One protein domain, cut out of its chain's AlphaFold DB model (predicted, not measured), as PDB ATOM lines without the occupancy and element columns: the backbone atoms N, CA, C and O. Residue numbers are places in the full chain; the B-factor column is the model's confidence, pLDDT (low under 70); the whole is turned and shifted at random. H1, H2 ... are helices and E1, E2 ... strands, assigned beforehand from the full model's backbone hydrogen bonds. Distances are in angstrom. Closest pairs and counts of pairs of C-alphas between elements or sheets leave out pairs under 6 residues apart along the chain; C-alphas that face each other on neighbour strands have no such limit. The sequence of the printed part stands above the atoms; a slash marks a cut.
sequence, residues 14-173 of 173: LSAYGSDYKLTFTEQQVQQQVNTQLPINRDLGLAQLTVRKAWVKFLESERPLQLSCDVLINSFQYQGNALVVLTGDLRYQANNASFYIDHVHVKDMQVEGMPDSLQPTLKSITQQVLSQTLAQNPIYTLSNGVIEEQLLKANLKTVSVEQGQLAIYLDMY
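AT A GLANCE: This is residues 14 to 173 of the 173 residues of an uncharacterized protein of Bermanella marisrubri (UniProt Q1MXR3). A long five-stranded antiparallel sheet, strongly twisted and curled, has the long helix H2 packed along its E7 side, while a smaller four-stranded antiparallel sheet sits at one end, only partly face to face with it, its strands crossed. H1 packs on E4, and the short helix H3 is beside the smaller sheet. The 160 printed residues, of mixed class, run E1 E2 H1 E3 E4 E5 E6 E7 H2 H3 E8 E9; the sheet orders are E3 - E4 - E5 - E6 - E7 and E1 - E2 - E9 - E8. The whole is compact, radius of gyration of the C-alphas 17.4 A, but elongated, spanning 57 by 30 by 24 A.

HOW THE PARTS SIT: Start with E3, residues 40 to 43, E4, 47 to 58, E5, 65 to 75, E6, 79 to 93, and E7, 98 to 111: a meander, each strand the antiparallel neighbour of the one before, in successive hairpins. Look for N 42 and O 49 at 2.8 A, N 50 and O 72 at 2.9 A, N 69 and O 84 at 2.8 A, and N 91 and O 100 at 2.9 A. E6 bends by 69 degrees at residue 89 and E7 by 71 degrees at 103. H2, residues 119 to 136, is on one face, giving two layers, helix on sheet; its height over the sheet is 7.7 A, and it runs along E7 at 11 degrees on the local plane. The closest C-alphas of H2 and E7, Asp 102 and Ala 135, are 5.1 A apart. H1, residues 27 to 36, lies over E4, touching it at C-alphas 31 and 56, the closest, 5.5 A apart; H1 and H2 are apart. E1, 14 to 17, E2, 20 to 26, E9, 165 to 172, and E8, 154 to 162, form the other sheet, with N 17 and O 20 at 2.9 A, N 23 and O 168 at 2.9 A, and N 167 and O 160 at 2.8 A. The two sheets form a sandwich, two sheets face to face, strands at 54 degrees; E6 and E8 touch, C-alphas 92 and 156 being closest at 5.6 A. H3, residues 145 to 151, stands at this sheet's level. Every O i to N i+4 pair is within hydrogen-bond range in H1 and H2; H3 has 1 of 3, and 2 of 4 for O i to N i+3.

IN THESE COORDINATES: Find C-alpha 14 at (-23.015, 25.806, -26.186), where E1 begins. E6 runs 37.8 A from C-alpha 79 at (-40.618, -8.097, -50.146); E7 spans 31.8 A, E4 31.3 A, E5 30.3 A and H2 25.7 A. E9 ends at C-alpha 172, (-9.557, 20.816, -25.007).

THE WHOLE: The C-alphas farthest apart, Gly 18 and Gln 77, are 57.8 A apart. The printed part has no cut and no long link. Confidence is under 70 at residues 14 to 19, 143 to 149 and 173.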
ATOM      1  N   LEU A  14     -24.434  25.803 -26.515       61.66
ATOM      2  CA  LEU A  14     -23.015  25.806 -26.186       61.66
ATOM      3  C   LEU A  14     -22.838  26.504 -24.844       61.66
ATOM      4  O   LEU A  14     -23.227  27.660 -24.676       61.66
ATOM      5  N   SER A  15     -22.240  25.812 -23.888       65.81
ATOM      6  CA  SER A  15     -21.817  26.426 -22.630       65.81
ATOM      7  C   SER A  15     -20.433  25.914 -22.264       65.81
ATOM      8  O   SER A  15     -20.149  24.721 -22.375       65.81
ATOM      9  N   ALA A  16     -19.556  26.840 -21.880       61.84
ATOM     10  CA  ALA A  16     -18.238  26.507 -21.365       61.84
ATOM     11  C   ALA A  16     -18.385  26.065 -19.904       61.84
ATOM     12  O   ALA A  16     -18.902  26.819 -19.077       61.84
ATOM     13  N   TYR A  17     -17.942  24.851 -19.591       57.31
ATOM     14  CA  TYR A  17     -17.877  24.317 -18.232       57.31
ATOM     15  C   TYR A  17     -16.403  24.141 -17.861       57.31
ATOM     16  O   TYR A  17     -15.819  23.076 -18.042       57.31
ATOM     17  N   GLY A  18     -15.775  25.207 -17.360       68.94
ATOM     18  CA  GLY A  18     -14.338  25.194 -17.067       68.94
ATOM     19  C   GLY A  18     -13.500  25.101 -18.347       68.94
ATOM     20  O   GLY A  18     -13.627  25.961 -19.214       68.94
ATOM     21  N   SER A  19     -12.646  24.078 -18.455       67.38
ATOM     22  CA  SER A  19     -11.847  23.764 -19.655       67.38
ATOM     23  C   SER A  19     -12.608  22.983 -20.729       67.38
ATOM     24  O   SER A  19     -12.070  22.764 -21.813       67.38
ATOM     25  N   ASP A  20     -13.832  22.543 -20.428       76.00
ATOM     26  CA  ASP A  20     -14.589  21.627 -21.274       76.00
ATOM     27  C   ASP A  20     -15.731  22.370 -21.984       76.00
ATOM     28  O   ASP A  20     -16.398  23.246 -21.418       76.00
ATOM     29  N   TYR A  21     -16.006  21.978 -23.225       82.31
ATOM     30  CA  TYR A  21     -17.174  22.432 -23.971       82.31
ATOM     31  C   TYR A  21     -18.309  21.431 -23.805       82.31
ATOM     32  O   TYR A  21     -18.154  20.248 -24.107       82.31
ATOM     33  N   LYS A  22     -19.477  21.912 -23.372       85.94
ATOM     34  CA  LYS A  22     -20.702  21.114 -23.342       85.94
ATOM     35  C   LYS A  22     -21.581  21.472 -24.532       85.94
ATOM     36  O   LYS A  22     -21.993  22.625 -24.676       85.94
ATOM     37  N   LEU A  23     -21.888  20.467 -25.347       85.38
ATOM     38  CA  LEU A  23     -22.913  20.526 -26.385       85.38
ATOM     39  C   LEU A  23     -24.165  19.826 -25.863       85.38
ATOM     40  O   LEU A  23     -24.096  18.675 -25.431       85.38
ATOM     41  N   THR A  24     -25.305  20.504 -25.918       86.44
ATOM     42  CA  THR A  24     -26.592  19.916 -25.525       86.44
ATOM     43  C   THR A  24     -27.546  19.840 -26.702       86.44
ATOM     44  O   THR A  24     -27.755  20.840 -27.397       86.44
ATOM     45  N   PHE A  25     -28.170  18.676 -26.873       86.06
ATOM     46  CA  PHE A  25     -29.160  18.416 -27.913       86.06
ATOM     47  C   PHE A  25     -30.437  17.851 -27.303       86.06
ATOM     48  O   PHE A  25     -30.388  16.985 -26.431       86.06
ATOM     49  N   THR A  26     -31.594  18.287 -27.788       90.06
ATOM     50  CA  THR A  26     -32.876  17.662 -27.436       90.06
ATOM     51  C   THR A  26     -33.157  16.451 -28.328       90.06
ATOM     52  O   THR A  26     -32.685  16.386 -29.467       90.06
ATOM     53  N   GLU A  27     -33.973  15.502 -27.848       88.25
ATOM     54  CA  GLU A  27     -34.434  14.367 -28.672       88.25
ATOM     55  C   GLU A  27     -35.060  14.872 -29.981       88.25
ATOM     56  O   GLU A  27     -34.767  14.351 -31.054       88.25
ATOM     57  N   GLN A  28     -35.863  15.940 -29.910       88.56
ATOM     58  CA  GLN A  28     -36.525  16.536 -31.070       88.56
ATOM     59  C   GLN A  28     -35.531  17.090 -32.098       88.56
ATOM     60  O   GLN A  28     -35.737  16.906 -33.297       88.56
ATOM     61  N   GLN A  29     -34.462  17.751 -31.654       85.62
ATOM     62  CA  GLN A  29     -33.426  18.284 -32.542       85.62
ATOM     63  C   GLN A  29     -32.711  17.161 -33.298       85.62
ATOM     64  O   GLN A  29     -32.583  17.216 -34.522       85.62
ATOM     65  N   VAL A  30     -32.302  16.107 -32.586       85.81
ATOM     66  CA  VAL A  30     -31.646  14.948 -33.210       85.81
ATOM     67  C   VAL A  30     -32.624  14.203 -34.123       85.81
ATOM     68  O   VAL A  30     -32.265  13.837 -35.238       85.81
ATOM     69  N   GLN A  31     -33.884  14.051 -33.713       88.62
ATOM     70  CA  GLN A  31     -34.936  13.453 -34.532       88.62
ATOM     71  C   GLN A  31     -35.166  14.222 -35.839       88.62
ATOM     72  O   GLN A  31     -35.293  13.609 -36.899       88.62
ATOM     73  N   GLN A  32     -35.224  15.554 -35.784       87.81
ATOM     74  CA  GLN A  32     -35.366  16.396 -36.973       87.81
ATOM     75  C   GLN A  32     -34.183  16.199 -37.918       87.81
ATOM     76  O   GLN A  32     -34.398  15.989 -39.110       87.81
ATOM     77  N   GLN A  33     -32.960  16.178 -37.384       82.19
ATOM     78  CA  GLN A  33     -31.758  15.926 -38.172       82.19
ATOM     79  C   GLN A  33     -31.791  14.549 -38.844       82.19
ATOM     80  O   GLN A  33     -31.527  14.451 -40.041       82.19
ATOM     81  N   VAL A  34     -32.168  13.492 -38.120       85.38
ATOM     82  CA  VAL A  34     -32.325  12.143 -38.691       85.38
ATOM     83  C   VAL A  34     -33.367  12.142 -39.813       85.38
ATOM     84  O   VAL A  34     -33.120  11.577 -40.878       85.38
ATOM     85  N   ASN A  35     -34.491  12.836 -39.626       87.19
ATOM     86  CA  ASN A  35     -35.545  12.924 -40.636       87.19
ATOM     87  C   ASN A  35     -35.075  13.585 -41.938       87.19
ATOM     88  O   ASN A  35     -35.570  13.213 -42.998       87.19
ATOM     89  N   THR A  36     -34.110  14.513 -41.893       86.06
ATOM     90  CA  THR A  36     -33.554  15.129 -43.116       86.06
ATOM     91  C   THR A  36     -32.816  14.143 -44.020       86.06
ATOM     92  O   THR A  36     -32.670  14.403 -45.212       86.06
ATOM     93  N   GLN A  37     -32.361  13.012 -43.472       82.12
ATOM     94  CA  GLN A  37     -31.647  11.986 -44.231       82.12
ATOM     95  C   GLN A  37     -32.580  10.920 -44.812       82.12
ATOM     96  O   GLN A  37     -32.150  10.107 -45.630       82.12
ATOM     97  N   LEU A  38     -33.849  10.902 -44.396       85.31
ATOM     98  CA  LEU A  38     -34.831   9.929 -44.853       85.31
ATOM     99  C   LEU A  38     -35.505  10.380 -46.166       85.31
ATOM    100  O   LEU A  38     -35.745  11.571 -46.360       85.31
ATOM    101  N   PRO A  39     -35.891   9.437 -47.045       90.25
ATOM    102  CA  PRO A  39     -35.613   8.006 -46.956       90.25
ATOM    103  C   PRO A  39     -34.158   7.676 -47.322       90.25
ATOM    104  O   PRO A  39     -33.614   8.198 -48.296       90.25
ATOM    105  N   ILE A  40     -33.543   6.744 -46.589       86.31
ATOM    106  CA  ILE A  40     -32.190   6.262 -46.909       86.31
ATOM    107  C   ILE A  40     -32.315   5.031 -47.796       86.31
ATOM    108  O   ILE A  40     -32.730   3.971 -47.331       86.31
ATOM    109  N   ASN A  41     -31.916   5.165 -49.059       88.06
ATOM    110  CA  ASN A  41     -31.870   4.055 -50.006       88.06
ATOM    111  C   ASN A  41     -30.466   3.438 -50.056       88.06
ATOM    112  O   ASN A  41     -29.454   4.144 -50.177       88.06
ATOM    113  N   ARG A  42     -30.407   2.109 -49.973       84.06
ATOM    114  CA  ARG A  42     -29.191   1.309 -50.123       84.06
ATOM    115  C   ARG A  42     -29.457   0.163 -51.082       84.06
ATOM    116  O   ARG A  42     -30.362  -0.634 -50.868       84.06
ATOM    117  N   ASP A  43     -28.656   0.112 -52.134       84.00
ATOM    118  CA  ASP A  43     -28.647  -0.989 -53.085       84.00
ATOM    119  C   ASP A  43     -27.526  -1.957 -52.698       84.00
ATOM    120  O   ASP A  43     -26.369  -1.553 -52.566       84.00
ATOM    121  N   LEU A  44     -27.890  -3.214 -52.457       79.94
ATOM    122  CA  LEU A  44     -26.980  -4.309 -52.130       79.94
ATOM    123  C   LEU A  44     -26.838  -5.296 -53.306       79.94
ATOM    124  O   LEU A  44     -26.378  -6.423 -53.123       79.94
ATOM    125  N   GLY A  45     -27.271  -4.911 -54.510       80.56
ATOM    126  CA  GLY A  45     -27.235  -5.693 -55.747       80.56
ATOM    127  C   GLY A  45     -28.353  -6.731 -55.850       80.56
ATOM    128  O   GLY A  45     -29.060  -6.784 -56.850       80.56
ATOM    129  N   LEU A  46     -28.537  -7.553 -54.813       80.75
ATOM    130  CA  LEU A  46     -29.591  -8.583 -54.759       80.75
ATOM    131  C   LEU A  46     -30.827  -8.148 -53.960       80.75
ATOM    132  O   LEU A  46     -31.863  -8.817 -53.994       80.75
ATOM    133  N   ALA A  47     -30.713  -7.037 -53.238       82.62
ATOM    134  CA  ALA A  47     -31.782  -6.445 -52.457       82.62
ATOM    135  C   ALA A  47     -31.614  -4.926 -52.404       82.62
ATOM    136  O   ALA A  47     -30.501  -4.407 -52.317       82.62
ATOM    137  N   GLN A  48     -32.736  -4.226 -52.394       88.81
ATOM    138  CA  GLN A  48     -32.848  -2.810 -52.125       88.81
ATOM    139  C   GLN A  48     -33.425  -2.628 -50.723       88.81
ATOM    140  O   GLN A  48     -34.479  -3.174 -50.391       88.81
ATOM    141  N   LEU A  49     -32.721  -1.859 -49.901       88.62
ATOM    142  CA  LEU A  49     -33.156  -1.473 -48.569       88.62
ATOM    143  C   LEU A  49     -33.529   0.004 -48.572       88.62
ATOM    144  O   LEU A  49     -32.756   0.849 -49.034       88.62
ATOM    145  N   THR A  50     -34.682   0.321 -48.001       91.62
ATOM    146  CA  THR A  50     -35.143   1.697 -47.832       91.62
ATOM    147  C   THR A  50     -35.519   1.927 -46.379       91.62
ATOM    148  O   THR A  50     -36.541   1.432 -45.913       91.62
ATOM    149  N   VAL A  51     -34.728   2.722 -45.658       91.69
ATOM    150  CA  VAL A  51     -35.136   3.221 -44.338       91.69
ATOM    151  C   VAL A  51     -36.199   4.290 -44.561       91.69
ATOM    152  O   VAL A  51     -35.904   5.354 -45.108       91.69
ATOM    153  N   ARG A  52     -37.444   3.996 -44.182       93.50
ATOM    154  CA  ARG A  52     -38.607   4.867 -44.415       93.50
ATOM    155  C   ARG A  52     -38.815   5.848 -43.277       93.50
ATOM    156  O   ARG A  52     -39.146   7.008 -43.505       93.50
ATOM    157  N   LYS A  53     -38.668   5.352 -42.051       93.81
ATOM    158  CA  LYS A  53     -38.856   6.100 -40.810       93.81
ATOM    159  C   LYS A  53     -37.757   5.714 -39.838       93.81
ATOM    160  O   LYS A  53     -37.303   4.571 -39.838       93.81
ATOM    161  N   ALA A  54     -37.363   6.663 -39.008       92.69
ATOM    162  CA  ALA A  54     -36.456   6.421 -37.905       92.69
ATOM    163  C   ALA A  54     -36.916   7.221 -36.690       92.69
ATOM    164  O   ALA A  54     -37.462   8.314 -36.836       92.69
ATOM    165  N   TRP A  55     -36.686   6.674 -35.505       94.44
ATOM    166  CA  TRP A  55     -37.038   7.271 -34.229       94.44
ATOM    167  C   TRP A  55     -35.823   7.285 -33.316       94.44
ATOM    168  O   TRP A  55     -35.166   6.261 -33.129       94.44
ATOM    169  N   VAL A  56     -35.542   8.451 -32.752       91.69
ATOM    170  CA  VAL A  56     -34.467   8.686 -31.796       91.69
ATOM    171  C   VAL A  56     -35.048   8.619 -30.395       91.69
ATOM    172  O   VAL A  56     -36.073   9.241 -30.109       91.69
ATOM    173  N   LYS A  57     -34.374   7.890 -29.510       93.69
ATOM    174  CA  LYS A  57     -34.676   7.887 -28.084       93.69
ATOM    175  C   LYS A  57     -33.395   8.046 -27.285       93.69
ATOM    176  O   LYS A  57     -32.412   7.353 -27.553       93.69
ATOM    177  N   PHE A  58     -33.419   8.941 -26.309       91.75
ATOM    178  CA  PHE A  58     -32.362   9.079 -25.327       91.75
ATOM    179  C   PHE A  58     -32.630   8.153 -24.143       91.75
ATOM    180  O   PHE A  58     -33.757   8.042 -23.656       91.75
ATOM    181  N   LEU A  59     -31.588   7.450 -23.710       90.31
ATOM    182  CA  LEU A  59     -31.633   6.487 -22.619       90.31
ATOM    183  C   LEU A  59     -30.703   6.943 -21.496       90.31
ATOM    184  O   LEU A  59     -29.547   7.265 -21.743       90.31
ATOM    185  N   GLU A  60     -31.165   6.891 -20.251       87.56
ATOM    186  CA  GLU A  60     -30.303   7.069 -19.076       87.56
ATOM    187  C   GLU A  60     -29.473   5.794 -18.847       87.56
ATOM    188  O   GLU A  60     -29.754   4.976 -17.975       87.56
ATOM    189  N   SER A  61     -28.491   5.560 -19.718       84.88
ATOM    190  CA  SER A  61     -27.624   4.378 -19.698       84.88
ATOM    191  C   SER A  61     -26.253   4.696 -20.297       84.88
ATOM    192  O   SER A  61     -26.067   5.764 -20.877       84.88
ATOM    193  N   GLU A  62     -25.318   3.745 -20.228       80.56
ATOM    194  CA  GLU A  62     -23.991   3.860 -20.860       80.56
ATOM    195  C   GLU A  62     -24.061   4.087 -22.380       80.56
ATOM    196  O   GLU A  62     -23.150   4.666 -22.963       80.56
ATOM    197  N   ARG A  63     -25.167   3.675 -23.017       82.00
ATOM    198  CA  ARG A  63     -25.461   3.927 -24.433       82.00
ATOM    199  C   ARG A  63     -26.652   4.860 -24.554       82.00
ATOM    200  O   ARG A  63     -27.784   4.397 -24.729       82.00
ATOM    201  N   PRO A  64     -26.421   6.176 -24.451       83.94
ATOM    202  CA  PRO A  64     -27.505   7.126 -24.305       83.94
ATOM    203  C   PRO A  64     -28.329   7.309 -25.575       83.94
ATOM    204  O   PRO A  64     -29.402   7.890 -25.500       83.94
ATOM    205  N   LEU A  65     -27.878   6.809 -26.729       88.06
ATOM    206  CA  LEU A  65     -28.576   6.940 -28.003       88.06
ATOM    207  C   LEU A  65     -29.145   5.595 -28.473       88.06
ATOM    208  O   LEU A  65     -28.403   4.649 -28.749       88.06
ATOM    209  N   GLN A  66     -30.467   5.540 -28.635       92.62
ATOM    210  CA  GLN A  66     -31.169   4.458 -29.319       92.62
ATOM    211  C   GLN A  66     -31.796   4.974 -30.615       92.62
ATOM    212  O   GLN A  66     -32.426   6.032 -30.643       92.62
ATOM    213  N   LEU A  67     -31.652   4.184 -31.675       92.31
ATOM    214  CA  LEU A  67     -32.300   4.396 -32.961       92.31
ATOM    215  C   LEU A  67     -33.210   3.210 -33.264       92.31
ATOM    216  O   LEU A  67     -32.773   2.060 -33.245       92.31
ATOM    217  N   SER A  68     -34.466   3.499 -33.573       95.00
ATOM    218  CA  SER A  68     -35.415   2.527 -34.108       95.00
ATOM    219  C   SER A  68     -35.708   2.882 -35.557       95.00
ATOM    220  O   SER A  68     -36.003   4.035 -35.844       95.00
ATOM    221  N   CYS A  69     -35.654   1.922 -36.470       93.81
ATOM    222  CA  CYS A  69     -35.803   2.151 -37.902       93.81
ATOM    223  C   CYS A  69     -36.856   1.217 -38.490       93.81
ATOM    224  O   CYS A  69     -36.826   0.012 -38.247       93.81
ATOM    225  N   ASP A  70     -37.741   1.779 -39.305       94.81
ATOM    226  CA  ASP A  70     -38.613   1.043 -40.214       94.81
ATOM    227  C   ASP A  70     -37.910   0.945 -41.571       94.81
ATOM    228  O   ASP A  70     -37.630   1.961 -42.222       94.81
ATOM    229  N   VAL A  71     -37.605  -0.284 -41.974       92.81
ATOM    230  CA  VAL A  71     -36.849  -0.603 -43.178       92.81
ATOM    231  C   VAL A  71     -37.718  -1.426 -44.114       92.81
ATOM    232  O   VAL A  71     -38.156  -2.518 -43.775       92.81
ATOM    233  N   LEU A  72     -37.926  -0.928 -45.325       92.50
ATOM    234  CA  LEU A  72     -38.497  -1.709 -46.408       92.50
ATOM    235  C   LEU A  72     -37.384  -2.492 -47.104       92.50
ATOM    236  O   LEU A  72     -36.345  -1.934 -47.455       92.50
ATOM    237  N   ILE A  73     -37.621  -3.782 -47.296       90.25
ATOM    238  CA  ILE A  73     -36.723  -4.715 -47.961       90.25
ATOM    239  C   ILE A  73     -37.407  -5.145 -49.252       90.25
ATOM    240  O   ILE A  73     -38.520  -5.667 -49.223       90.25
ATOM    241  N   ASN A  74     -36.737  -4.942 -50.380       88.38
ATOM    242  CA  ASN A  74     -37.198  -5.399 -51.682       88.38
ATOM    243  C   ASN A  74     -36.093  -6.206 -52.363       88.38
ATOM    244  O   ASN A  74     -35.041  -5.675 -52.694       88.38
ATOM    245  N   SER A  75     -36.318  -7.495 -52.567       85.94
ATOM    246  CA  SER A  75     -35.393  -8.409 -53.236       85.94
ATOM    247  C   SER A  75     -36.162  -9.304 -54.203       85.94
ATOM    248  O   SER A  75     -37.391  -9.340 -54.183       85.94
ATOM    249  N   PHE A  76     -35.446 -10.073 -55.025       81.94
ATOM    250  CA  PHE A  76     -36.086 -11.007 -55.958       81.94
ATOM    251  C   PHE A  76     -36.942 -12.075 -55.253       81.94
ATOM    252  O   PHE A  76     -37.953 -12.509 -55.794       81.94
ATOM    253  N   GLN A  77     -36.542 -12.505 -54.052       80.12
ATOM    254  CA  GLN A  77     -37.209 -13.590 -53.319       80.12
ATOM    255  C   GLN A  77     -38.146 -13.102 -52.211       80.12
ATOM    256  O   GLN A  77     -38.972 -13.873 -51.729       80.12
ATOM    257  N   TYR A  78     -38.005 -11.852 -51.776       81.69
ATOM    258  CA  TYR A  78     -38.687 -11.356 -50.590       81.69
ATOM    259  C   TYR A  78     -38.950  -9.853 -50.674       81.69
ATOM    260  O   TYR A  78     -38.050  -9.069 -50.991       81.69
ATOM    261  N   GLN A  79     -40.177  -9.473 -50.328       88.44
ATOM    262  CA  GLN A  79     -40.618  -8.097 -50.146       88.44
ATOM    263  C   GLN A  79     -41.309  -7.984 -48.795       88.44
ATOM    264  O   GLN A  79     -42.244  -8.734 -48.518       88.44
ATOM    265  N   GLY A  80     -40.875  -7.044 -47.967       88.56
ATOM    266  CA  GLY A  80     -41.507  -6.832 -46.675       88.56
ATOM    267  C   GLY A  80     -40.850  -5.737 -45.858       88.56
ATOM    268  O   GLY A  80     -40.000  -4.991 -46.350       88.56
ATOM    269  N   ASN A  81     -41.285  -5.627 -44.607       92.31
ATOM    270  CA  ASN A  81     -40.809  -4.610 -43.684       92.31
ATOM    271  C   ASN A  81     -39.983  -5.254 -42.575       92.31
ATOM    272  O   ASN A  81     -40.241  -6.380 -42.148       92.31
ATOM    273  N   ALA A  82     -39.013  -4.501 -42.086       91.94
ATOM    274  CA  ALA A  82     -38.250  -4.832 -40.910       91.94
ATOM    275  C   ALA A  82     -38.271  -3.665 -39.929       91.94
ATOM    276  O   ALA A  82     -38.052  -2.513 -40.308       91.94
ATOM    277  N   LEU A  83     -38.494  -3.979 -38.658       93.94
ATOM    278  CA  LEU A  83     -38.238  -3.060 -37.561       93.94
ATOM    279  C   LEU A  83     -36.872  -3.404 -36.975       93.94
ATOM    280  O   LEU A  83     -36.640  -4.544 -36.583       93.94
ATOM    281  N   VAL A  84     -35.970  -2.428 -36.924       94.31
ATOM    282  CA  VAL A  84     -34.618  -2.591 -36.376       94.31
ATOM    283  C   VAL A  84     -34.443  -1.623 -35.219       94.31
ATOM    284  O   VAL A  84     -34.632  -0.425 -35.397       94.31
ATOM    285  N   VAL A  85     -34.048  -2.115 -34.048       95.12
ATOM    286  CA  VAL A  85     -33.718  -1.291 -32.880       95.12
ATOM    287  C   VAL A  85     -32.246  -1.472 -32.562       95.12
ATOM    288  O   VAL A  85     -31.791  -2.587 -32.300       95.12
ATOM    289  N   LEU A  86     -31.493  -0.377 -32.552       93.44
ATOM    290  CA  LEU A  86     -30.062  -0.384 -32.282       93.44
ATOM    291  C   LEU A  86     -29.660   0.682 -31.266       93.44
ATOM    292  O   LEU A  86     -30.311   1.710 -31.102       93.44
ATOM    293  N   THR A  87     -28.550   0.416 -30.597       93.88
ATOM    294  CA  THR A  87     -27.827   1.348 -29.724       93.88
ATOM    295  C   THR A  87     -26.366   1.369 -30.147       93.88
ATOM    296  O   THR A  87     -25.932   0.474 -30.870       93.88
ATOM    297  N   GLY A  88     -25.599   2.356 -29.708       90.00
ATOM    298  CA  GLY A  88     -24.158   2.371 -29.931       90.00
ATOM    299  C   GLY A  88     -23.484   3.499 -29.173       90.00
ATOM    300  O   GLY A  88     -24.155   4.350 -28.581       90.00
ATOM    301  N   ASP A  89     -22.162   3.479 -29.206       89.56
ATOM    302  CA  ASP A  89     -21.323   4.434 -28.502       89.56
ATOM    303  C   ASP A  89     -20.993   5.575 -29.461       89.56
ATOM    304  O   ASP A  89     -20.533   5.357 -30.584       89.56
ATOM    305  N   LEU A  90     -21.241   6.809 -29.034       88.25
ATOM    306  CA  LEU A  90     -20.890   7.967 -29.839       88.25
ATOM    307  C   LEU A  90     -19.374   8.174 -29.769       88.25
ATOM    308  O   LEU A  90     -18.809   8.227 -28.681       88.25
ATOM    309  N   ARG A  91     -18.723   8.337 -30.920       89.56
ATOM    310  CA  ARG A  91     -17.310   8.715 -31.023       89.56
ATOM    311  C   ARG A  91     -17.186  10.040 -31.752       89.56
ATOM    312  O   ARG A  91     -17.817  10.232 -32.785       89.56
ATOM    313  N   TYR A  92     -16.336  10.927 -31.250       88.50
ATOM    314  CA  TYR A  92     -15.960  12.155 -31.946       88.50
ATOM    315  C   TYR A  92     -14.617  11.974 -32.652       88.50
ATOM    316  O   TYR A  92     -13.688  11.398 -32.083       88.50
ATOM    317  N   GLN A  93     -14.502  12.480 -33.876       87.69
ATOM    318  CA  GLN A  93     -13.223  12.676 -34.540       87.69
ATOM    319  C   GLN A  93     -12.984  14.162 -34.765       87.69
ATOM    320  O   GLN A  93     -13.698  14.824 -35.520       87.69
ATOM    321  N   ALA A  94     -11.937  14.665 -34.119       85.06
ATOM    322  CA  ALA A  94     -11.566  16.067 -34.191       85.06
ATOM    323  C   ALA A  94     -11.107  16.463 -35.600       85.06
ATOM    324  O   ALA A  94     -11.435  17.542 -36.061       85.06
ATOM    325  N   ASN A  95     -10.426  15.573 -36.333       82.81
ATOM    326  CA  ASN A  95      -9.854  15.864 -37.658       82.81
ATOM    327  C   ASN A  95     -10.858  16.399 -38.699       82.81
ATOM    328  O   ASN A  95     -10.455  17.097 -39.626       82.81
ATOM    329  N   ASN A  96     -12.135  16.049 -38.574       84.00
ATOM    330  CA  ASN A  96     -13.215  16.462 -39.464       84.00
ATOM    331  C   ASN A  96     -14.452  16.930 -38.688       84.00
ATOM    332  O   ASN A  96     -15.556  16.902 -39.230       84.00
ATOM    333  N   ALA A  97     -14.277  17.261 -37.406       84.19
ATOM    334  CA  ALA A  97     -15.328  17.653 -36.478       84.19
ATOM    335  C   ALA A  97     -16.610  16.799 -36.566       84.19
ATOM    336  O   ALA A  97     -17.729  17.320 -36.490       84.19
ATOM    337  N   SER A  98     -16.460  15.483 -36.746       84.75
ATOM    338  CA  SER A  98     -17.585  14.588 -37.012       84.75
ATOM    339  C   SER A  98     -17.802  13.550 -35.922       84.75
ATOM    340  O   SER A  98     -16.873  13.064 -35.280       84.75
ATOM    341  N   PHE A  99     -19.066  13.183 -35.743       85.81
ATOM    342  CA  PHE A  99     -19.498  12.119 -34.856       85.81
ATOM    343  C   PHE A  99     -19.778  10.838 -35.634       85.81
ATOM    344  O   PHE A  99     -20.373  10.860 -36.712       85.81
ATOM    345  N   TYR A 100     -19.388   9.720 -35.039       88.62
ATOM    346  CA  TYR A 100     -19.532   8.354 -35.529       88.62
ATOM    347  C   TYR A 100     -20.233   7.513 -34.462       88.62
ATOM    348  O   TYR A 100     -20.285   7.915 -33.297       88.62
ATOM    349  N   ILE A 101     -20.754   6.347 -34.847       88.56
ATOM    350  CA  ILE A 101     -21.269   5.367 -33.884       88.56
ATOM    351  C   ILE A 101     -20.402   4.113 -33.955       88.56
ATOM    352  O   ILE A 101     -20.398   3.407 -34.965       88.56
ATOM    353  N   ASP A 102     -19.723   3.823 -32.855       90.38
ATOM    354  CA  ASP A 102     -18.978   2.588 -32.642       90.38
ATOM    355  C   ASP A 102     -19.781   1.618 -31.764       90.38
ATOM    356  O   ASP A 102     -20.847   1.951 -31.241       90.38
ATOM    357  N   HIS A 103     -19.278   0.385 -31.631       89.69
ATOM    358  CA  HIS A 103     -19.869  -0.680 -30.806       89.69
ATOM    359  C   HIS A 103     -21.391  -0.784 -30.938       89.69
ATOM    360  O   HIS A 103     -22.118  -0.944 -29.952       89.69
ATOM    361  N   VAL A 104     -21.871  -0.679 -32.181       91.12
ATOM    362  CA  VAL A 104     -23.288  -0.817 -32.499       91.12
ATOM    363  C   VAL A 104     -23.795  -2.104 -31.860       91.12
ATOM    364  O   VAL A 104     -23.103  -3.117 -31.827       91.12
ATOM    365  N   HIS A 105     -25.009  -2.077 -31.342       93.31
ATOM    366  CA  HIS A 105     -25.679  -3.238 -30.799       93.31
ATOM    367  C   HIS A 105     -27.131  -3.219 -31.243       93.31
ATOM    368  O   HIS A 105     -27.916  -2.376 -30.799       93.31
ATOM    369  N   VAL A 106     -27.481  -4.150 -32.126       93.94
ATOM    370  CA  VAL A 106     -28.848  -4.401 -32.566       93.94
ATOM    371  C   VAL A 106     -29.569  -5.081 -31.409       93.94
ATOM    372  O   VAL A 106     -29.419  -6.281 -31.179       93.94
ATOM    373  N   LYS A 107     -30.331  -4.296 -30.647       92.56
ATOM    374  CA  LYS A 107     -31.127  -4.780 -29.518       92.56
ATOM    375  C   LYS A 107     -32.220  -5.711 -29.993       92.56
ATOM    376  O   LYS A 107     -32.362  -6.808 -29.456       92.56
ATOM    377  N   ASP A 108     -32.938  -5.294 -31.023       91.81
ATOM    378  CA  ASP A 108     -34.064  -6.039 -31.552       91.81
ATOM    379  C   ASP A 108     -34.150  -5.901 -33.066       91.81
ATOM    380  O   ASP A 108     -33.718  -4.900 -33.645       91.81
ATOM    381  N   MET A 109     -34.665  -6.943 -33.703       92.31
ATOM    382  CA  MET A 109     -34.934  -6.934 -35.124       92.31
ATOM    383  C   MET A 109     -36.020  -7.941 -35.458       92.31
ATOM    384  O   MET A 109     -35.892  -9.124 -35.144       92.31
ATOM    385  N   GLN A 110     -37.031  -7.473 -36.176       91.31
ATOM    386  CA  GLN A 110     -38.105  -8.317 -36.664       91.31
ATOM    387  C   GLN A 110     -38.348  -8.035 -38.137       91.31
ATOM    388  O   GLN A 110     -38.571  -6.887 -38.514       91.31
ATOM    389  N   VAL A 111     -38.308  -9.085 -38.953       90.19
ATOM    390  CA  VAL A 111     -38.609  -9.030 -40.386       90.19
ATOM    391  C   VAL A 111     -39.943  -9.731 -40.643       90.19
ATOM    392  O   VAL A 111     -40.088 -10.916 -40.343       90.19
ATOM    393  N   GLU A 112     -40.929  -9.006 -41.167       89.50
ATOM    394  CA  GLU A 112     -42.293  -9.510 -41.361       89.50
ATOM    395  C   GLU A 112     -42.343 -10.658 -42.380       89.50
ATOM    396  O   GLU A 112     -41.786 -10.568 -43.465       89.50
ATOM    397  N   GLY A 113     -43.033 -11.757 -42.080       84.44
ATOM    398  CA  GLY A 113     -43.179 -12.861 -43.039       84.44
ATOM    399  C   GLY A 113     -41.922 -13.715 -43.256       84.44
ATOM    400  O   GLY A 113     -41.947 -14.613 -44.096       84.44
ATOM    401  N   MET A 114     -40.846 -13.491 -42.492       84.00
ATOM    402  CA  MET A 114     -39.744 -14.450 -42.387       84.00
ATOM    403  C   MET A 114     -39.948 -15.397 -41.195       84.00
ATOM    404  O   MET A 114     -40.426 -14.958 -40.148       84.00
ATOM    405  N   PRO A 115     -39.559 -16.682 -41.315       87.56
ATOM    406  CA  PRO A 115     -39.584 -17.620 -40.199       87.56
ATOM    407  C   PRO A 115     -38.751 -17.139 -39.007       87.56
ATOM    408  O   PRO A 115     -37.610 -16.702 -39.180       87.56
ATOM    409  N   ASP A 116     -39.271 -17.325 -37.792       88.38
ATOM    410  CA  ASP A 116     -38.583 -16.942 -36.550       88.38
ATOM    411  C   ASP A 116     -37.209 -17.607 -36.395       88.38
ATOM    412  O   ASP A 116     -36.294 -17.028 -35.813       88.38
ATOM    413  N   SER A 117     -37.018 -18.791 -36.985       90.12
ATOM    414  CA  SER A 117     -35.734 -19.499 -37.001       90.12
ATOM    415  C   SER A 117     -34.629 -18.767 -37.773       90.12
ATOM    416  O   SER A 117     -33.452 -18.994 -37.499       90.12
ATOM    417  N   LEU A 118     -34.979 -17.886 -38.719       87.69
ATOM    418  CA  LEU A 118     -34.023 -17.113 -39.519       87.69
ATOM    419  C   LEU A 118     -33.727 -15.727 -38.928       87.69
ATOM    420  O   LEU A 118     -32.683 -15.149 -39.245       87.69
ATOM    421  N   GLN A 119     -34.589 -15.210 -38.044       87.56
ATOM    422  CA  GLN A 119     -34.423 -13.885 -37.430       87.56
ATOM    423  C   GLN A 119     -33.060 -13.720 -36.717       87.56
ATOM    424  O   GLN A 119     -32.414 -12.691 -36.934       87.56
ATOM    425  N   PRO A 120     -32.541 -14.700 -35.937       91.06
ATOM    426  CA  PRO A 120     -31.238 -14.561 -35.276       91.06
ATOM    427  C   PRO A 120     -30.072 -14.421 -36.262       91.06
ATOM    428  O   PRO A 120     -29.188 -13.586 -36.064       91.06
ATOM    429  N   THR A 121     -30.087 -15.198 -37.348       88.94
ATOM    430  CA  THR A 121     -29.060 -15.139 -38.398       88.94
ATOM    431  C   THR A 121     -29.067 -13.778 -39.081       88.94
ATOM    432  O   THR A 121     -28.019 -13.148 -39.218       88.94
ATOM    433  N   LEU A 122     -30.252 -13.284 -39.447       87.12
ATOM    434  CA  LEU A 122     -30.394 -11.955 -40.036       87.12
ATOM    435  C   LEU A 122     -29.900 -10.880 -39.066       87.12
ATOM    436  O   LEU A 122     -29.173  -9.979 -39.475       87.12
ATOM    437  N   LYS A 123     -30.244 -10.981 -37.775       90.69
ATOM    438  CA  LYS A 123     -29.821 -10.017 -36.753       90.69
ATOM    439  C   LYS A 123     -28.301  -9.951 -36.659       90.69
ATOM    440  O   LYS A 123     -27.750  -8.857 -36.596       90.69
ATOM    441  N   SER A 124     -27.623 -11.099 -36.714       89.62
ATOM    442  CA  SER A 124     -26.157 -11.171 -36.707       89.62
ATOM    443  C   SER A 124     -25.528 -10.516 -37.942       89.62
ATOM    444  O   SER A 124     -24.527  -9.811 -37.822       89.62
ATOM    445  N   ILE A 125     -26.109 -10.715 -39.127       87.38
ATOM    446  CA  ILE A 125     -25.626 -10.082 -40.363       87.38
ATOM    447  C   ILE A 125     -25.828  -8.564 -40.286       87.38
ATOM    448  O   ILE A 125     -24.891  -7.797 -40.512       87.38
ATOM    449  N   THR A 126     -27.028  -8.123 -39.902       88.06
ATOM    450  CA  THR A 126     -27.363  -6.705 -39.721       88.06
ATOM    451  C   THR A 126     -26.431  -6.043 -38.707       88.06
ATOM    452  O   THR A 126     -25.905  -4.962 -38.965       88.06
ATOM    453  N   GLN A 127     -26.157  -6.715 -37.589       91.75
ATOM    454  CA  GLN A 127     -25.198  -6.284 -36.576       91.75
ATOM    455  C   GLN A 127     -23.817  -6.012 -37.184       91.75
ATOM    456  O   GLN A 127     -23.257  -4.936 -36.969       91.75
ATOM    457  N   GLN A 128     -23.275  -6.945 -37.969       88.12
ATOM    458  CA  GLN A 128     -21.960  -6.796 -38.594       88.12
ATOM    459  C   GLN A 128     -21.924  -5.630 -39.592       88.12
ATOM    460  O   GLN A 128     -21.037  -4.778 -39.520       88.12
ATOM    461  N   VAL A 129     -22.914  -5.558 -40.486       85.44
ATOM    462  CA  VAL A 129     -22.990  -4.520 -41.526       85.44
ATOM    463  C   VAL A 129     -23.125  -3.128 -40.912       85.44
ATOM    464  O   VAL A 129     -22.413  -2.203 -41.316       85.44
ATOM    465  N   LEU A 130     -24.004  -2.961 -39.920       87.56
ATOM    466  CA  LEU A 130     -24.209  -1.671 -39.261       87.56
ATOM    467  C   LEU A 130     -22.986  -1.247 -38.450       87.56
ATOM    468  O   LEU A 130     -22.613  -0.078 -38.514       87.56
ATOM    469  N   SER A 131     -22.327  -2.184 -37.759       88.44
ATOM    470  CA  SER A 131     -21.096  -1.893 -37.011       88.44
ATOM    471  C   SER A 131     -20.004  -1.347 -37.927       88.44
ATOM    472  O   SER A 131     -19.367  -0.351 -37.603       88.44
ATOM    473  N   GLN A 132     -19.817  -1.955 -39.101       86.50
ATOM    474  CA  GLN A 132     -18.828  -1.485 -40.068       86.50
ATOM    475  C   GLN A 132     -19.230  -0.142 -40.688       86.50
ATOM    476  O   GLN A 132     -18.410   0.767 -40.802       86.50
ATOM    477  N   THR A 133     -20.496  -0.007 -41.083       83.50
ATOM    478  CA  THR A 133     -20.975   1.183 -41.792       83.50
ATOM    479  C   THR A 133     -20.932   2.418 -40.898       83.50
ATOM    480  O   THR A 133     -20.416   3.450 -41.319       83.50
ATOM    481  N   LEU A 134     -21.440   2.331 -39.668       86.38
ATOM    482  CA  LEU A 134     -21.556   3.485 -38.772       86.38
ATOM    483  C   LEU A 134     -20.224   3.893 -38.125       86.38
ATOM    484  O   LEU A 134     -20.043   5.066 -37.802       86.38
ATOM    485  N   ALA A 135     -19.266   2.967 -38.024       87.69
ATOM    486  CA  ALA A 135     -17.906   3.293 -37.597       87.69
ATOM    487  C   ALA A 135     -17.120   4.062 -38.678       87.69
ATOM    488  O   ALA A 135     -16.216   4.838 -38.360       87.69
ATOM    489  N   GLN A 136     -17.448   3.848 -39.959       86.19
ATOM    490  CA  GLN A 136     -16.734   4.436 -41.102       86.19
ATOM    491  C   GLN A 136     -17.403   5.689 -41.674       86.19
ATOM    492  O   GLN A 136     -16.735   6.494 -42.320       86.19
ATOM    493  N   ASN A 137     -18.707   5.867 -41.455       82.56
ATOM    494  CA  ASN A 137     -19.469   6.985 -42.003       82.56
ATOM    495  C   ASN A 137     -19.921   7.917 -40.874       82.56
ATOM    496  O   ASN A 137     -20.576   7.446 -39.942       82.56
ATOM    497  N   PRO A 138     -19.614   9.224 -40.949       82.12
ATOM    498  CA  PRO A 138     -20.049  10.163 -39.929       82.12
ATOM    499  C   PRO A 138     -21.575  10.293 -39.951       82.12
ATOM    500  O   PRO A 138     -22.189  10.412 -41.011       82.12
ATOM    501  N   ILE A 139     -22.186  10.290 -38.769       80.75
ATOM    502  CA  ILE A 139     -23.627  10.510 -38.596       80.75
ATOM    503  C   ILE A 139     -23.973  11.999 -38.490       80.75
ATOM    504  O   ILE A 139     -25.105  12.395 -38.770       80.75
ATOM    505  N   TYR A 140     -23.000  12.824 -38.099       78.56
ATOM    506  CA  TYR A 140     -23.142  14.269 -37.989       78.56
ATOM    507  C   TYR A 140     -21.775  14.949 -38.074       78.56
ATOM    508  O   TYR A 140     -20.811  14.456 -37.496       78.56
ATOM    509  N   THR A 141     -21.707  16.096 -38.742       80.56
ATOM    510  CA  THR A 141     -20.502  16.927 -38.828       80.56
ATOM    511  C   THR A 141     -20.843  18.324 -38.340       80.56
ATOM    512  O   THR A 141     -21.775  18.957 -38.844       80.56
ATOM    513  N   LEU A 142     -20.094  18.807 -37.354       76.25
ATOM    514  CA  LEU A 142     -20.240  20.165 -36.849       76.25
ATOM    515  C   LEU A 142     -19.761  21.136 -37.927       76.25
ATOM    516  O   LEU A 142     -18.594  21.133 -38.288       76.25
ATOM    517  N   SER A 143     -20.670  21.956 -38.443       66.44
ATOM    518  CA  SER A 143     -20.386  22.916 -39.514       66.44
ATOM    519  C   SER A 143     -20.799  24.319 -39.067       66.44
ATOM    520  O   SER A 143     -21.810  24.863 -39.497       66.44
ATOM    521  N   ASN A 144     -20.018  24.889 -38.146       59.25
ATOM    522  CA  ASN A 144     -20.131  26.277 -37.689       59.25
ATOM    523  C   ASN A 144     -18.713  26.863 -37.636       59.25
ATOM    524  O   ASN A 144     -18.022  26.693 -36.636       59.25
ATOM    525  N   GLY A 145     -18.279  27.535 -38.708       56.72
ATOM    526  CA  GLY A 145     -16.858  27.770 -39.023       56.72
ATOM    527  C   GLY A 145     -15.956  28.332 -37.912       56.72
ATOM    528  O   GLY A 145     -14.794  27.963 -37.848       56.72
ATOM    529  N   VAL A 146     -16.462  29.166 -36.996       52.44
ATOM    530  CA  VAL A 146     -15.650  29.698 -35.874       52.44
ATOM    531  C   VAL A 146     -15.507  28.689 -34.723       52.44
ATOM    532  O   VAL A 146     -14.493  28.658 -34.033       52.44
ATOM    533  N   ILE A 147     -16.526  27.855 -34.512       61.75
ATOM    534  CA  ILE A 147     -16.545  26.808 -33.482       61.75
ATOM    535  C   ILE A 147     -15.799  25.566 -33.987       61.75
ATOM    536  O   ILE A 147     -15.143  24.885 -33.206       61.75
ATOM    537  N   GLU A 148     -15.851  25.301 -35.294       65.69
ATOM    538  CA  GLU A 148     -15.179  24.172 -35.935       65.69
ATOM    539  C   GLU A 148     -13.678  24.169 -35.620       65.69
ATOM    540  O   GLU A 148     -13.204  23.193 -35.050       65.69
ATOM    541  N   GLU A 149     -12.960  25.282 -35.831       67.50
ATOM    542  CA  GLU A 149     -11.511  25.375 -35.570       67.50
ATOM    543  C   GLU A 149     -11.106  25.068 -34.120       67.50
ATOM    544  O   GLU A 149     -10.062  24.453 -33.889       67.50
ATOM    545  N   GLN A 150     -11.911  25.483 -33.136       71.00
ATOM    546  CA  GLN A 150     -11.641  25.185 -31.725       71.00
ATOM    547  C   GLN A 150     -11.885  23.702 -31.427       71.00
ATOM    548  O   GLN A 150     -11.089  23.069 -30.735       71.00
ATOM    549  N   LEU A 151     -12.939  23.128 -32.006       73.94
ATOM    550  CA  LEU A 151     -13.307  21.731 -31.795       73.94
ATOM    551  C   LEU A 151     -12.409  20.740 -32.554       73.94
ATOM    552  O   LEU A 151     -12.280  19.599 -32.116       73.94
ATOM    553  N   LEU A 152     -11.684  21.173 -33.597       75.12
ATOM    554  CA  LEU A 152     -10.667  20.350 -34.278       75.12
ATOM    555  C   LEU A 152      -9.523  19.879 -33.351       75.12
ATOM    556  O   LEU A 152      -8.736  19.015 -33.743       75.12
ATOM    557  N   LYS A 153      -9.402  20.436 -32.139       78.62
ATOM    558  CA  LYS A 153      -8.411  20.040 -31.121       78.62
ATOM    559  C   LYS A 153      -9.018  19.320 -29.919       78.62
ATOM    560  O   LYS A 153      -8.286  18.985 -28.989       78.62
ATOM    561  N   ALA A 154     -10.329  19.113 -29.924       82.00
ATOM    562  CA  ALA A 154     -11.034  18.565 -28.783       82.00
ATOM    563  C   ALA A 154     -11.122  17.035 -28.844       82.00
ATOM    564  O   ALA A 154     -11.167  16.460 -29.934       82.00
ATOM    565  N   ASN A 155     -11.221  16.362 -27.696       84.06
ATOM    566  CA  ASN A 155     -11.594  14.945 -27.656       84.06
ATOM    567  C   ASN A 155     -12.953  14.769 -27.010       84.06
ATOM    568  O   ASN A 155     -13.419  15.588 -26.221       84.06
ATOM    569  N   LEU A 156     -13.592  13.651 -27.343       86.25
ATOM    570  CA  LEU A 156     -14.782  13.244 -26.625       86.25
ATOM    571  C   LEU A 156     -14.398  12.761 -25.232       86.25
ATOM    572  O   LEU A 156     -13.740  11.731 -25.097       86.25
ATOM    573  N   LYS A 157     -14.869  13.474 -24.212       88.06
ATOM    574  CA  LYS A 157     -14.682  13.088 -22.817       88.06
ATOM    575  C   LYS A 157     -15.787  12.150 -22.357       88.06
ATOM    576  O   LYS A 157     -15.516  11.076 -21.832       88.06
ATOM    577  N   THR A 158     -17.041  12.560 -22.539       88.31
ATOM    578  CA  THR A 158     -18.198  11.742 -22.164       88.31
ATOM    579  C   THR A 158     -19.466  12.168 -22.896       88.31
ATOM    580  O   THR A 158     -19.596  13.310 -23.347       88.31
ATOM    581  N   VAL A 159     -20.409  11.234 -22.995       89.12
ATOM    582  CA  VAL A 159     -21.759  11.449 -23.509       89.12
ATOM    583  C   VAL A 159     -22.738  10.892 -22.497       89.12
ATOM    584  O   VAL A 159     -22.619   9.744 -22.078       89.12
ATOM    585  N   SER A 160     -23.717  11.697 -22.107       90.50
ATOM    586  CA  SER A 160     -24.738  11.292 -21.144       90.50
ATOM    587  C   SER A 160     -26.073  11.957 -21.449       90.50
ATOM    588  O   SER A 160     -26.151  12.883 -22.257       90.50
ATOM    589  N   VAL A 161     -27.139  11.460 -20.824       90.00
ATOM    590  CA  VAL A 161     -28.436  12.136 -20.833       90.00
ATOM    591  C   VAL A 161     -28.567  12.917 -19.538       90.00
ATOM    592  O   VAL A 161     -28.547  12.338 -18.456       90.00
ATOM    593  N   GLU A 162     -28.718  14.229 -19.647       90.50
ATOM    594  CA  GLU A 162     -28.918  15.131 -18.520       90.50
ATOM    595  C   GLU A 162     -30.176  15.957 -18.765       90.50
ATOM    596  O   GLU A 162     -30.311  16.594 -19.808       90.50
ATOM    597  N   GLN A 163     -31.115  15.952 -17.815       87.75
ATOM    598  CA  GLN A 163     -32.369  16.716 -17.924       87.75
ATOM    599  C   GLN A 163     -33.152  16.420 -19.226       87.75
ATOM    600  O   GLN A 163     -33.773  17.306 -19.810       87.75
ATOM    601  N   GLY A 164     -33.101  15.172 -19.708       85.69
ATOM    602  CA  GLY A 164     -33.748  14.755 -20.959       85.69
ATOM    603  C   GLY A 164     -33.050  15.237 -22.239       85.69
ATOM    604  O   GLY A 164     -33.612  15.116 -23.328       85.69
ATOM    605  N   GLN A 165     -31.837  15.779 -22.133       89.56
ATOM    606  CA  GLN A 165     -31.014  16.219 -23.255       89.56
ATOM    607  C   GLN A 165     -29.757  15.366 -23.363       89.56
ATOM    608  O   GLN A 165     -29.199  14.934 -22.359       89.56
ATOM    609  N   LEU A 166     -29.283  15.155 -24.586       88.75
ATOM    610  CA  LEU A 166     -27.987  14.543 -24.827       88.75
ATOM    611  C   LEU A 166     -26.905  15.590 -24.564       88.75
ATOM    612  O   LEU A 166     -26.792  16.565 -25.310       88.75
ATOM    613  N   ALA A 167     -26.137  15.387 -23.501       90.00
ATOM    614  CA  ALA A 167     -24.993  16.195 -23.121       90.00
ATOM    615  C   ALA A 167     -23.707  15.527 -23.618       90.00
ATOM    616  O   ALA A 167     -23.368  14.414 -23.211       90.00
ATOM    617  N   ILE A 168     -22.991  16.219 -24.499       88.69
ATOM    618  CA  ILE A 168     -21.693  15.807 -25.030       88.69
ATOM    619  C   ILE A 168     -20.644  16.747 -24.452       88.69
ATOM    620  O   ILE A 168     -20.697  17.954 -24.694       88.69
ATOM    621  N   TYR A 169     -19.696  16.191 -23.707       89.00
ATOM    622  CA  TYR A 169     -18.575  16.935 -23.151       89.00
ATOM    623  C   TYR A 169     -17.335  16.686 -23.990       89.00
ATOM    624  O   TYR A 169     -16.921  15.538 -24.189       89.00
ATOM    625  N   LEU A 170     -16.751  17.778 -24.462       87.06
ATOM    626  CA  LEU A 170     -15.512  17.789 -25.212       87.06
ATOM    627  C   LEU A 170     -14.430  18.457 -24.364       87.06
ATOM    628  O   LEU A 170     -14.649  19.560 -23.859       87.06
ATOM    629  N   ASP A 171     -13.288  17.796 -24.190       85.25
ATOM    630  CA  ASP A 171     -12.122  18.392 -23.539       85.25
ATOM    631  C   ASP A 171     -11.204  19.049 -24.570       85.25
ATOM    632  O   ASP A 171     -11.112  18.607 -25.714       85.25
ATOM    633  N   MET A 172     -10.556  20.142 -24.180       75.56
ATOM    634  CA  MET A 172      -9.557  20.816 -25.007       75.56
ATOM    635  C   MET A 172      -8.167  20.424 -24.517       75.56
ATOM    636  O   MET A 172      -7.910  20.482 -23.312       75.56
ATOM    637  N   TYR A 173      -7.278  20.057 -25.442       61.75
ATOM    638  CA  TYR A 173      -5.839  19.988 -25.167       61.75
ATOM    639  C   TYR A 173      -5.216  21.378 -25.005       61.75
ATOM    640  O   TYR A 173      -5.597  22.296 -25.772       61.75
TER     641      TYR A 173